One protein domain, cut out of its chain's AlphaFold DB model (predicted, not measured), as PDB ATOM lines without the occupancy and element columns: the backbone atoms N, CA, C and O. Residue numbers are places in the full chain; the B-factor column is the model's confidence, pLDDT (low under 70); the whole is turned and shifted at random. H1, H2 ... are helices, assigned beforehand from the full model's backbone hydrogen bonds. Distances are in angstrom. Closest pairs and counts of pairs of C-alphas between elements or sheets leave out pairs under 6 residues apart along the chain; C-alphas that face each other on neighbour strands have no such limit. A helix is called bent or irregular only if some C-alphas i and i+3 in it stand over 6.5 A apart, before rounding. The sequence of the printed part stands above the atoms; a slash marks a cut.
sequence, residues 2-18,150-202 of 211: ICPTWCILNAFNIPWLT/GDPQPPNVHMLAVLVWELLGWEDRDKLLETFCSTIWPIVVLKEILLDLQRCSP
ATOM      1  N   ILE A   2     -27.752  39.319  17.514       49.56
ATOM      2  CA  ILE A   2     -29.068  38.677  17.484       49.56
ATOM      3  C   ILE A   2     -29.109  37.733  18.689       49.56
ATOM      4  O   ILE A   2     -28.217  36.900  18.823       49.56
ATOM      5  N   CYS A   3     -30.065  37.906  19.604       78.81
ATOM      6  CA  CYS A   3     -30.215  37.012  20.751       78.81
ATOM      7  C   CYS A   3     -30.652  35.623  20.236       78.81
ATOM      8  O   CYS A   3     -31.733  35.540  19.646       78.81
ATOM      9  N   PRO A   4     -29.861  34.545  20.428       84.19
ATOM     10  CA  PRO A   4     -30.153  33.219  19.867       84.19
ATOM     11  C   PRO A   4     -31.553  32.703  20.220       84.19
ATOM     12  O   PRO A   4     -32.215  32.071  19.401       84.19
ATOM     13  N   THR A   5     -32.042  33.045  21.413       88.31
ATOM     14  CA  THR A   5     -33.365  32.659  21.909       88.31
ATOM     15  C   THR A   5     -34.490  33.140  20.997       88.31
ATOM     16  O   THR A   5     -35.377  32.361  20.661       88.31
ATOM     17  N   TRP A   6     -34.452  34.394  20.539       88.81
ATOM     18  CA  TRP A   6     -35.516  34.940  19.687       88.81
ATOM     19  C   TRP A   6     -35.536  34.290  18.309       88.81
ATOM     20  O   TRP A   6     -36.607  34.021  17.774       88.81
ATOM     21  N   CYS A   7     -34.366  33.982  17.749       89.50
ATOM     22  CA  CYS A   7     -34.276  33.232  16.500       89.50
ATOM     23  C   CYS A   7     -34.912  31.853  16.616       89.50
ATOM     24  O   CYS A   7     -35.684  31.467  15.742       89.50
ATOM     25  N   ILE A   8     -34.623  31.141  17.705       90.94
ATOM     26  CA  ILE A   8     -35.193  29.819  17.961       90.94
ATOM     27  C   ILE A   8     -36.717  29.922  18.108       90.94
ATOM     28  O   ILE A   8     -37.438  29.188  17.437       90.94
ATOM     29  N   LEU A   9     -37.220  30.866  18.910       91.44
ATOM     30  CA  LEU A   9     -38.663  31.068  19.094       91.44
ATOM     31  C   LEU A   9     -39.372  31.386  17.773       91.44
ATOM     32  O   LEU A   9     -40.369  30.744  17.443       91.44
ATOM     33  N   ASN A  10     -38.811  32.297  16.974       90.81
ATOM     34  CA  ASN A  10     -39.341  32.628  15.651       90.81
ATOM     35  C   ASN A  10     -39.310  31.414  14.708       90.81
ATOM     36  O   ASN A  10     -40.270  31.176  13.984       90.81
ATOM     37  N   ALA A  11     -38.247  30.606  14.736       92.19
ATOM     38  CA  ALA A  11     -38.155  29.398  13.919       92.19
ATOM     39  C   ALA A  11     -39.183  28.334  14.332       92.19
ATOM     40  O   ALA A  11     -39.710  27.631  13.475       92.19
ATOM     41  N   PHE A  12     -39.536  28.242  15.616       90.94
ATOM     42  CA  PHE A  12     -40.613  27.366  16.090       90.94
ATOM     43  C   PHE A  12     -42.022  27.962  15.943       90.94
ATOM     44  O   PHE A  12     -43.001  27.281  16.283       90.94
ATOM     45  N   ASN A  13     -42.130  29.196  15.437       90.38
ATOM     46  CA  ASN A  13     -43.355  29.995  15.434       90.38
ATOM     47  C   ASN A  13     -44.009  30.045  16.827       90.38
ATOM     48  O   ASN A  13     -45.214  29.845  16.979       90.38
ATOM     49  N   ILE A  14     -43.188  30.253  17.859       88.94
ATOM     50  CA  ILE A  14     -43.639  30.452  19.236       88.94
ATOM     51  C   ILE A  14     -43.716  31.964  19.482       88.94
ATOM     52  O   ILE A  14     -42.692  32.643  19.358       88.94
ATOM     53  N   PRO A  15     -44.902  32.507  19.815       88.50
ATOM     54  CA  PRO A  15     -45.047  33.923  20.106       88.50
ATOM     55  C   PRO A  15     -44.279  34.281  21.377       88.50
ATOM     56  O   PRO A  15     -44.218  33.508  22.333       88.50
ATOM     57  N   TRP A  16     -43.702  35.474  21.385       88.38
ATOM     58  CA  TRP A  16     -42.981  36.006  22.530       88.38
ATOM     59  C   TRP A  16     -43.326  37.476  22.724       88.38
ATOM     60  O   TRP A  16     -43.662  38.187  21.777       88.38
ATOM     61  N   LEU A  17     -43.249  37.917  23.976       88.31
ATOM     62  CA  LEU A  17     -43.535  39.281  24.389       88.31
ATOM     63  C   LEU A  17     -42.429  39.746  25.330       88.31
ATOM     64  O   LEU A  17     -42.040  39.017  26.242       88.31
ATOM     65  N   THR A  18     -41.950  40.970  25.128       89.12
ATOM     66  CA  THR A  18     -41.049  41.624  26.077       89.12
ATOM     67  C   THR A  18     -41.876  42.498  27.007       89.12
ATOM     68  O   THR A  18     -42.430  43.507  26.574       89.12
ATOM     69  N   GLY A 150     -51.980  33.935  18.302       74.25
ATOM     70  CA  GLY A 150     -52.477  33.273  17.097       74.25
ATOM     71  C   GLY A 150     -52.455  31.747  17.211       74.25
ATOM     72  O   GLY A 150     -51.817  31.187  18.106       74.25
ATOM     73  N   ASP A 151     -53.120  31.072  16.271       77.31
ATOM     74  CA  ASP A 151     -53.168  29.609  16.241       77.31
ATOM     75  C   ASP A 151     -51.763  28.989  16.141       77.31
ATOM     76  O   ASP A 151     -50.903  29.533  15.432       77.31
ATOM     77  N   PRO A 152     -51.516  27.829  16.783       77.19
ATOM     78  CA  PRO A 152     -50.208  27.187  16.775       77.19
ATOM     79  C   PRO A 152     -49.754  26.848  15.351       77.19
ATOM     80  O   PRO A 152     -50.264  25.921  14.734       77.19
ATOM     81  N   GLN A 153     -48.751  27.555  14.832       85.50
ATOM     82  CA  GLN A 153     -48.219  27.277  13.494       85.50
ATOM     83  C   GLN A 153     -47.119  26.206  13.532       85.50
ATOM     84  O   GLN A 153     -46.346  26.169  14.503       85.50
ATOM     85  N   PRO A 154     -47.000  25.351  12.495       88.88
ATOM     86  CA  PRO A 154     -45.882  24.419  12.347       88.88
ATOM     87  C   PRO A 154     -44.548  25.180  12.365       88.88
ATOM     88  O   PRO A 154     -44.495  26.336  11.942       88.88
ATOM     89  N   PRO A 155     -43.452  24.579  12.856       92.12
ATOM     90  CA  PRO A 155     -42.160  25.250  12.868       92.12
ATOM     91  C   PRO A 155     -41.612  25.453  11.444       92.12
ATOM     92  O   PRO A 155     -41.814  24.628  10.551       92.12
ATOM     93  N   ASN A 156     -40.852  26.527  11.237       92.44
ATOM     94  CA  ASN A 156     -40.121  26.785  10.003       92.44
ATOM     95  C   ASN A 156     -38.877  25.886   9.926       92.44
ATOM     96  O   ASN A 156     -37.801  26.220  10.426       92.44
ATOM     97  N   VAL A 157     -39.033  24.741   9.259       91.94
ATOM     98  CA  VAL A 157     -37.987  23.717   9.108       91.94
ATOM     99  C   VAL A 157     -36.715  24.274   8.459       91.94
ATOM    100  O   VAL A 157     -35.612  23.928   8.879       91.94
ATOM    101  N   HIS A 158     -36.845  25.163   7.471       90.56
ATOM    102  CA  HIS A 158     -35.687  25.755   6.800       90.56
ATOM    103  C   HIS A 158     -34.885  26.653   7.747       90.56
ATOM    104  O   HIS A 158     -33.669  26.500   7.859       90.56
ATOM    105  N   MET A 159     -35.568  27.540   8.475       91.62
ATOM    106  CA  MET A 159     -34.926  28.409   9.463       91.62
ATOM    107  C   MET A 159     -34.269  27.588  10.577       91.62
ATOM    108  O   MET A 159     -33.144  27.882  10.969       91.62
ATOM    109  N   LEU A 160     -34.925  26.523  11.049       91.31
ATOM    110  CA  LEU A 160     -34.333  25.614  12.032       91.31
ATOM    111  C   LEU A 160     -33.048  24.961  11.513       91.31
ATOM    112  O   LEU A 160     -32.085  24.865  12.266       91.31
ATOM    113  N   ALA A 161     -33.001  24.538  10.246       89.94
ATOM    114  CA  ALA A 161     -31.802  23.926   9.671       89.94
ATOM    115  C   ALA A 161     -30.625  24.913   9.627       89.94
ATOM    116  O   ALA A 161     -29.508  24.546   9.988       89.94
ATOM    117  N   VAL A 162     -30.890  26.171   9.260       90.12
ATOM    118  CA  VAL A 162     -29.887  27.249   9.288       90.12
ATOM    119  C   VAL A 162     -29.406  27.507  10.719       90.12
ATOM    120  O   VAL A 162     -28.204  27.550  10.960       90.12
ATOM    121  N   LEU A 163     -30.318  27.601  11.690       90.25
ATOM    122  CA  LEU A 163     -29.955  27.856  13.087       90.25
ATOM    123  C   LEU A 163     -29.174  26.707  13.722       90.25
ATOM    124  O   LEU A 163     -28.253  26.961  14.490       90.25
ATOM    125  N   VAL A 164     -29.512  25.454  13.423       88.06
ATOM    126  CA  VAL A 164     -28.750  24.293  13.907       88.06
ATOM    127  C   VAL A 164     -27.337  24.307  13.330       88.06
ATOM    128  O   VAL A 164     -26.373  24.083  14.062       88.06
ATOM    129  N   TRP A 165     -27.200  24.633  12.045       87.19
ATOM    130  CA  TRP A 165     -25.894  24.785  11.417       87.19
ATOM    131  C   TRP A 165     -25.066  25.890  12.093       87.19
ATOM    132  O   TRP A 165     -23.929  25.652  12.491       87.19
ATOM    133  N   GLU A 166     -25.642  27.082  12.274       88.25
ATOM    134  CA  GLU A 166     -24.927  28.255  12.796       88.25
ATOM    135  C   GLU A 166     -24.666  28.211  14.309       88.25
ATOM    136  O   GLU A 166     -23.583  28.586  14.754       88.25
ATOM    137  N   LEU A 167     -25.645  27.784  15.112       86.38
ATOM    138  CA  LEU A 167     -25.562  27.829  16.577       86.38
ATOM    139  C   LEU A 167     -24.948  26.566  17.179       86.38
ATOM    140  O   LEU A 167     -24.301  26.652  18.222       86.38
ATOM    141  N   LEU A 168     -25.174  25.398  16.566       83.31
ATOM    142  CA  LEU A 168     -24.688  24.116  17.086       83.31
ATOM    143  C   LEU A 168     -23.453  23.597  16.336       83.31
ATOM    144  O   LEU A 168     -22.828  22.648  16.806       83.31
ATOM    145  N   GLY A 169     -23.083  24.204  15.200       83.31
ATOM    146  CA  GLY A 169     -21.917  23.795  14.408       83.31
ATOM    147  C   GLY A 169     -22.073  22.406  13.787       83.31
ATOM    148  O   GLY A 169     -21.097  21.679  13.603       83.31
ATOM    149  N   TRP A 170     -23.311  21.982  13.533       82.88
ATOM    150  CA  TRP A 170     -23.597  20.670  12.963       82.88
ATOM    151  C   TRP A 170     -23.400  20.697  11.449       82.88
ATOM    152  O   TRP A 170     -24.336  20.937  10.691       82.88
ATOM    153  N   GLU A 171     -22.167  20.442  11.016       81.44
ATOM    154  CA  GLU A 171     -21.794  20.443   9.592       81.44
ATOM    155  C   GLU A 171     -22.119  19.117   8.870       81.44
ATOM    156  O   GLU A 171     -22.117  19.034   7.640       81.44
ATOM    157  N   ASP A 172     -22.417  18.064   9.634       88.44
ATOM    158  CA  ASP A 172     -22.736  16.728   9.131       88.44
ATOM    159  C   ASP A 172     -24.208  16.631   8.696       88.44
ATOM    160  O   ASP A 172     -25.128  16.624   9.523       88.44
ATOM    161  N   ARG A 173     -24.432  16.538   7.379       86.88
ATOM    162  CA  ARG A 173     -25.777  16.492   6.788       86.88
ATOM    163  C   ARG A 173     -26.569  15.253   7.185       86.88
ATOM    164  O   ARG A 173     -27.779  15.367   7.360       86.88
ATOM    165  N   ASP A 174     -25.920  14.102   7.328       88.06
ATOM    166  CA  ASP A 174     -26.623  12.852   7.621       88.06
ATOM    167  C   ASP A 174     -27.139  12.873   9.063       88.06
ATOM    168  O   ASP A 174     -28.314  12.592   9.307       88.06
ATOM    169  N   LYS A 175     -26.312  13.344  10.007       85.00
ATOM    170  CA  LYS A 175     -26.731  13.555  11.405       85.00
ATOM    171  C   LYS A 175     -27.803  14.630  11.550       85.00
ATOM    172  O   LYS A 175     -28.708  14.499  12.381       85.00
ATOM    173  N   LEU A 176     -27.717  15.698  10.754       87.12
ATOM    174  CA  LEU A 176     -28.741  16.742  10.721       87.12
ATOM    175  C   LEU A 176     -30.088  16.150  10.289       87.12
ATOM    176  O   LEU A 176     -31.086  16.338  10.981       87.12
ATOM    177  N   LEU A 177     -30.112  15.398   9.186       89.00
ATOM    178  CA  LEU A 177     -31.325  14.749   8.688       89.00
ATOM    179  C   LEU A 177     -31.884  13.737   9.691       89.00
ATOM    180  O   LEU A 177     -33.084  13.751   9.954       89.00
ATOM    181  N   GLU A 178     -31.033  12.909  10.297       89.19
ATOM    182  CA  GLU A 178     -31.444  11.953  11.329       89.19
ATOM    183  C   GLU A 178     -32.107  12.658  12.522       89.19
ATOM    184  O   GLU A 178     -33.177  12.249  12.986       89.19
ATOM    185  N   THR A 179     -31.526  13.767  12.982       86.62
ATOM    186  CA  THR A 179     -32.095  14.547  14.088       86.62
ATOM    187  C   THR A 179     -33.413  15.197  13.690       86.62
ATOM    188  O   THR A 179     -34.380  15.150  14.451       86.62
ATOM    189  N   PHE A 180     -33.501  15.770  12.490       90.62
ATOM    190  CA  PHE A 180     -34.739  16.376  12.003       90.62
ATOM    191  C   PHE A 180     -35.858  15.340  11.883       90.62
ATOM    192  O   PHE A 180     -36.973  15.598  12.338       90.62
ATOM    193  N   CYS A 181     -35.563  14.152  11.359       91.31
ATOM    194  CA  CYS A 181     -36.521  13.055  11.254       91.31
ATOM    195  C   CYS A 181     -36.970  12.526  12.624       91.31
ATOM    196  O   CYS A 181     -38.147  12.216  12.797       91.31
ATOM    197  N   SER A 182     -36.062  12.431  13.600       90.94
ATOM    198  CA  SER A 182     -36.363  11.865  14.923       90.94
ATOM    199  C   SER A 182     -36.990  12.859  15.905       90.94
ATOM    200  O   SER A 182     -37.748  12.441  16.779       90.94
ATOM    201  N   THR A 183     -36.712  14.161  15.772       88.88
ATOM    202  CA  THR A 183     -37.129  15.179  16.755       88.88
ATOM    203  C   THR A 183     -38.065  16.243  16.185       88.88
ATOM    204  O   THR A 183     -39.079  16.552  16.806       88.88
ATOM    205  N   ILE A 184     -37.778  16.787  14.997       90.88
ATOM    206  CA  ILE A 184     -38.532  17.917  14.428       90.88
ATOM    207  C   ILE A 184     -39.777  17.438  13.678       90.88
ATOM    208  O   ILE A 184     -40.857  17.997  13.864       90.88
ATOM    209  N   TRP A 185     -39.658  16.386  12.864       91.81
ATOM    210  CA  TRP A 185     -40.765  15.881  12.049       91.81
ATOM    211  C   TRP A 185     -41.985  15.437  12.872       91.81
ATOM    212  O   TRP A 185     -43.096  15.830  12.510       91.81
ATOM    213  N   PRO A 186     -41.837  14.728  14.012       93.25
ATOM    214  CA  PRO A 186     -42.978  14.413  14.871       93.25
ATOM    215  C   PRO A 186     -43.730  15.662  15.354       93.25
ATOM    216  O   PRO A 186     -44.956  15.657  15.408       93.25
ATOM    217  N   ILE A 187     -43.011  16.749  15.659       89.38
ATOM    218  CA  ILE A 187     -43.600  18.016  16.117       89.38
ATOM    219  C   ILE A 187     -44.332  18.724  14.973       89.38
ATOM    220  O   ILE A 187     -45.429  19.240  15.185       89.38
ATOM    221  N   VAL A 188     -43.752  18.738  13.766       91.38
ATOM    222  CA  VAL A 188     -44.399  19.293  12.562       91.38
ATOM    223  C   VAL A 188     -45.722  18.579  12.310       91.38
ATOM    224  O   VAL A 188     -46.760  19.230  12.234       91.38
ATOM    225  N   VAL A 189     -45.698  17.244  12.264       91.88
ATOM    226  CA  VAL A 189     -46.893  16.423  12.030       91.88
ATOM    227  C   VAL A 189     -47.943  16.658  13.115       91.88
ATOM    228  O   VAL A 189     -49.113  16.844  12.799       91.88
ATOM    229  N   LEU A 190     -47.538  16.704  14.388       90.94
ATOM    230  CA  LEU A 190     -48.460  16.970  15.491       90.94
ATOM    231  C   LEU A 190     -49.144  18.337  15.347       90.94
ATOM    232  O   LEU A 190     -50.358  18.424  15.520       90.94
ATOM    233  N   LYS A 191     -48.392  19.395  15.023       89.12
ATOM    234  CA  LYS A 191     -48.961  20.739  14.846       89.12
ATOM    235  C   LYS A 191     -49.895  20.825  13.638       89.12
ATOM    236  O   LYS A 191     -50.952  21.434  13.760       89.12
ATOM    237  N   GLU A 192     -49.557  20.183  12.521       90.06
ATOM    238  CA  GLU A 192     -50.452  20.107  11.355       90.06
ATOM    239  C   GLU A 192     -51.760  19.380  11.691       90.06
ATOM    240  O   GLU A 192     -52.840  19.882  11.390       90.06
ATOM    241  N   ILE A 193     -51.689  18.252  12.410       90.44
ATOM    242  CA  ILE A 193     -52.885  17.529  12.870       90.44
ATOM    243  C   ILE A 193     -53.746  18.418  13.778       90.44
ATOM    244  O   ILE A 193     -54.967  18.438  13.635       90.44
ATOM    245  N   LEU A 194     -53.137  19.161  14.707       88.06
ATOM    246  CA  LEU A 194     -53.870  20.071  15.592       88.06
ATOM    247  C   LEU A 194     -54.567  21.196  14.813       88.06
ATOM    248  O   LEU A 194     -55.732  21.483  15.090       88.06
ATOM    249  N   LEU A 195     -53.894  21.783  13.823       88.00
ATOM    250  CA  LEU A 195     -54.479  22.806  12.954       88.00
ATOM    251  C   LEU A 195     -55.646  22.255  12.130       88.00
ATOM    252  O   LEU A 195     -56.687  22.905  12.019       88.00
ATOM    253  N   ASP A 196     -55.514  21.050  11.582       88.38
ATOM    254  CA  ASP A 196     -56.593  20.412  10.825       88.38
ATOM    255  C   ASP A 196     -57.797  20.075  11.712       88.38
ATOM    256  O   ASP A 196     -58.942  20.296  11.304       88.38
ATOM    257  N   LEU A 197     -57.571  19.627  12.951       87.69
ATOM    258  CA  LEU A 197     -58.642  19.427  13.933       87.69
ATOM    259  C   LEU A 197     -59.360  20.740  14.278       87.69
ATOM    260  O   LEU A 197     -60.589  20.750  14.366       87.69
ATOM    261  N   GLN A 198     -58.628  21.848  14.426       84.56
ATOM    262  CA  GLN A 198     -59.223  23.170  14.653       84.56
ATOM    263  C   GLN A 198     -60.067  23.627  13.454       84.56
ATOM    264  O   GLN A 198     -61.190  24.090  13.648       84.56
ATOM    265  N   ARG A 199     -59.579  23.438  12.218       83.81
ATOM    266  CA  ARG A 199     -60.315  23.768  10.979       83.81
ATOM    267  C   ARG A 199     -61.594  22.950  10.807       83.81
ATOM    268  O   ARG A 199     -62.563  23.448  10.238       83.81
ATOM    269  N   CYS A 200     -61.590  21.700  11.264       80.81
ATOM    270  CA  CYS A 200     -62.742  20.802  11.182       80.81
ATOM    271  C   CYS A 200     -63.754  21.008  12.317       80.81
ATOM    272  O   CYS A 200     -64.856  20.458  12.251       80.81
ATOM    273  N   SER A 201     -63.404  21.773  13.354       78.25
ATOM    274  CA  SER A 201     -64.326  22.084  14.440       78.25
ATOM    275  C   SER A 201     -65.435  23.011  13.922       78.25
ATOM    276  O   SER A 201     -65.135  24.095  13.414       78.25
ATOM    277  N   PRO A 202     -66.721  22.623  14.004       61.66
ATOM    278  CA  PRO A 202     -67.812  23.492  13.588       61.66
ATOM    279  C   PRO A 202     -67.787  24.758  14.449       61.66
ATOM    280  O   PRO A 202     -67.788  24.680  15.676       61.66
TER     281      PRO A 202
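Overview. This is residues 2 to 18 and 150 to 202 of the 211 residues of an uncharacterized protein of Paxillus rubicundulus Ve08.2h10 (UniProt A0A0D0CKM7). One long bent helix, H3, runs along the length of a flat, loose assembly, with the shorter H2 folded back over its first arm and H1 side by side with H2, on the side of H2 away from H3. The second arm, H3b, reaches beyond H1 and H2 and touches no helix. The printed part has 70 residues with three named helices, in the order H1, H2, H3 along the chain, and no named strand; the class is all helix. The whole is loose, with a radius of gyration of the C-alphas of 13.9 A, and the C-alphas span 46 by 33 by 13 A along their three main axes.

Along the chain. The longest helix, H3, covers residues 173 to 200 and was assigned as one helix by its hydrogen bonds, but it is bent: C-alphas 182 and 185 are 6.6 A apart. Its arm H3a, residues 173 to 182, measures 14.1 A from first to last C-alpha and begins at C-alpha 173 at (-25.777, 16.492, 6.788). Its arm H3b, residues 185 to 200, measures 22.5 A and ends at C-alpha 200 at (-62.742, 20.802, 11.182); residues 183 and 184 belong to neither arm. H2 covers residues 157 to 168 and measures 15.5 A. H1 covers residues 4 to 11, measures 10.7 A and begins at C-alpha 4 at (-30.153, 33.219, 19.867).

Arrangement. The arms H3a and H3b stand at a steep tilt of 43 degrees. H2 and H3a are close but not clearly touching, and their closest C-alphas, those of Ala 161 and Leu 176, are 7.9 A apart. These two run opposite ways at a steep tilt of 60 degrees. H1 and H2 touch, with the C-alphas of Ala 11 and Met 159 closest at 5.6 A. They stand at a shallow tilt of 15 degrees and run opposite ways. H1 is apart from both H3a and H3b, and H2 is apart from H3b. In H1, H2, H3a and H3b every O i to N i+4 pair is within hydrogen-bond range.

Size, cuts and confidence. The two C-alphas farthest apart are those of Glu 171 and Pro 202, at 46.3 A. Residues 19 to 149 are cut out and not printed, and C-alphas 18 and 150 are 16.8 A apart across the cut. The link from H1 to H2 is the one across the cut; the link from H2 to H3, four residues, is tight. The mean pLDDT of the printed part is 86.9, and residues 2 and 202 are under 70.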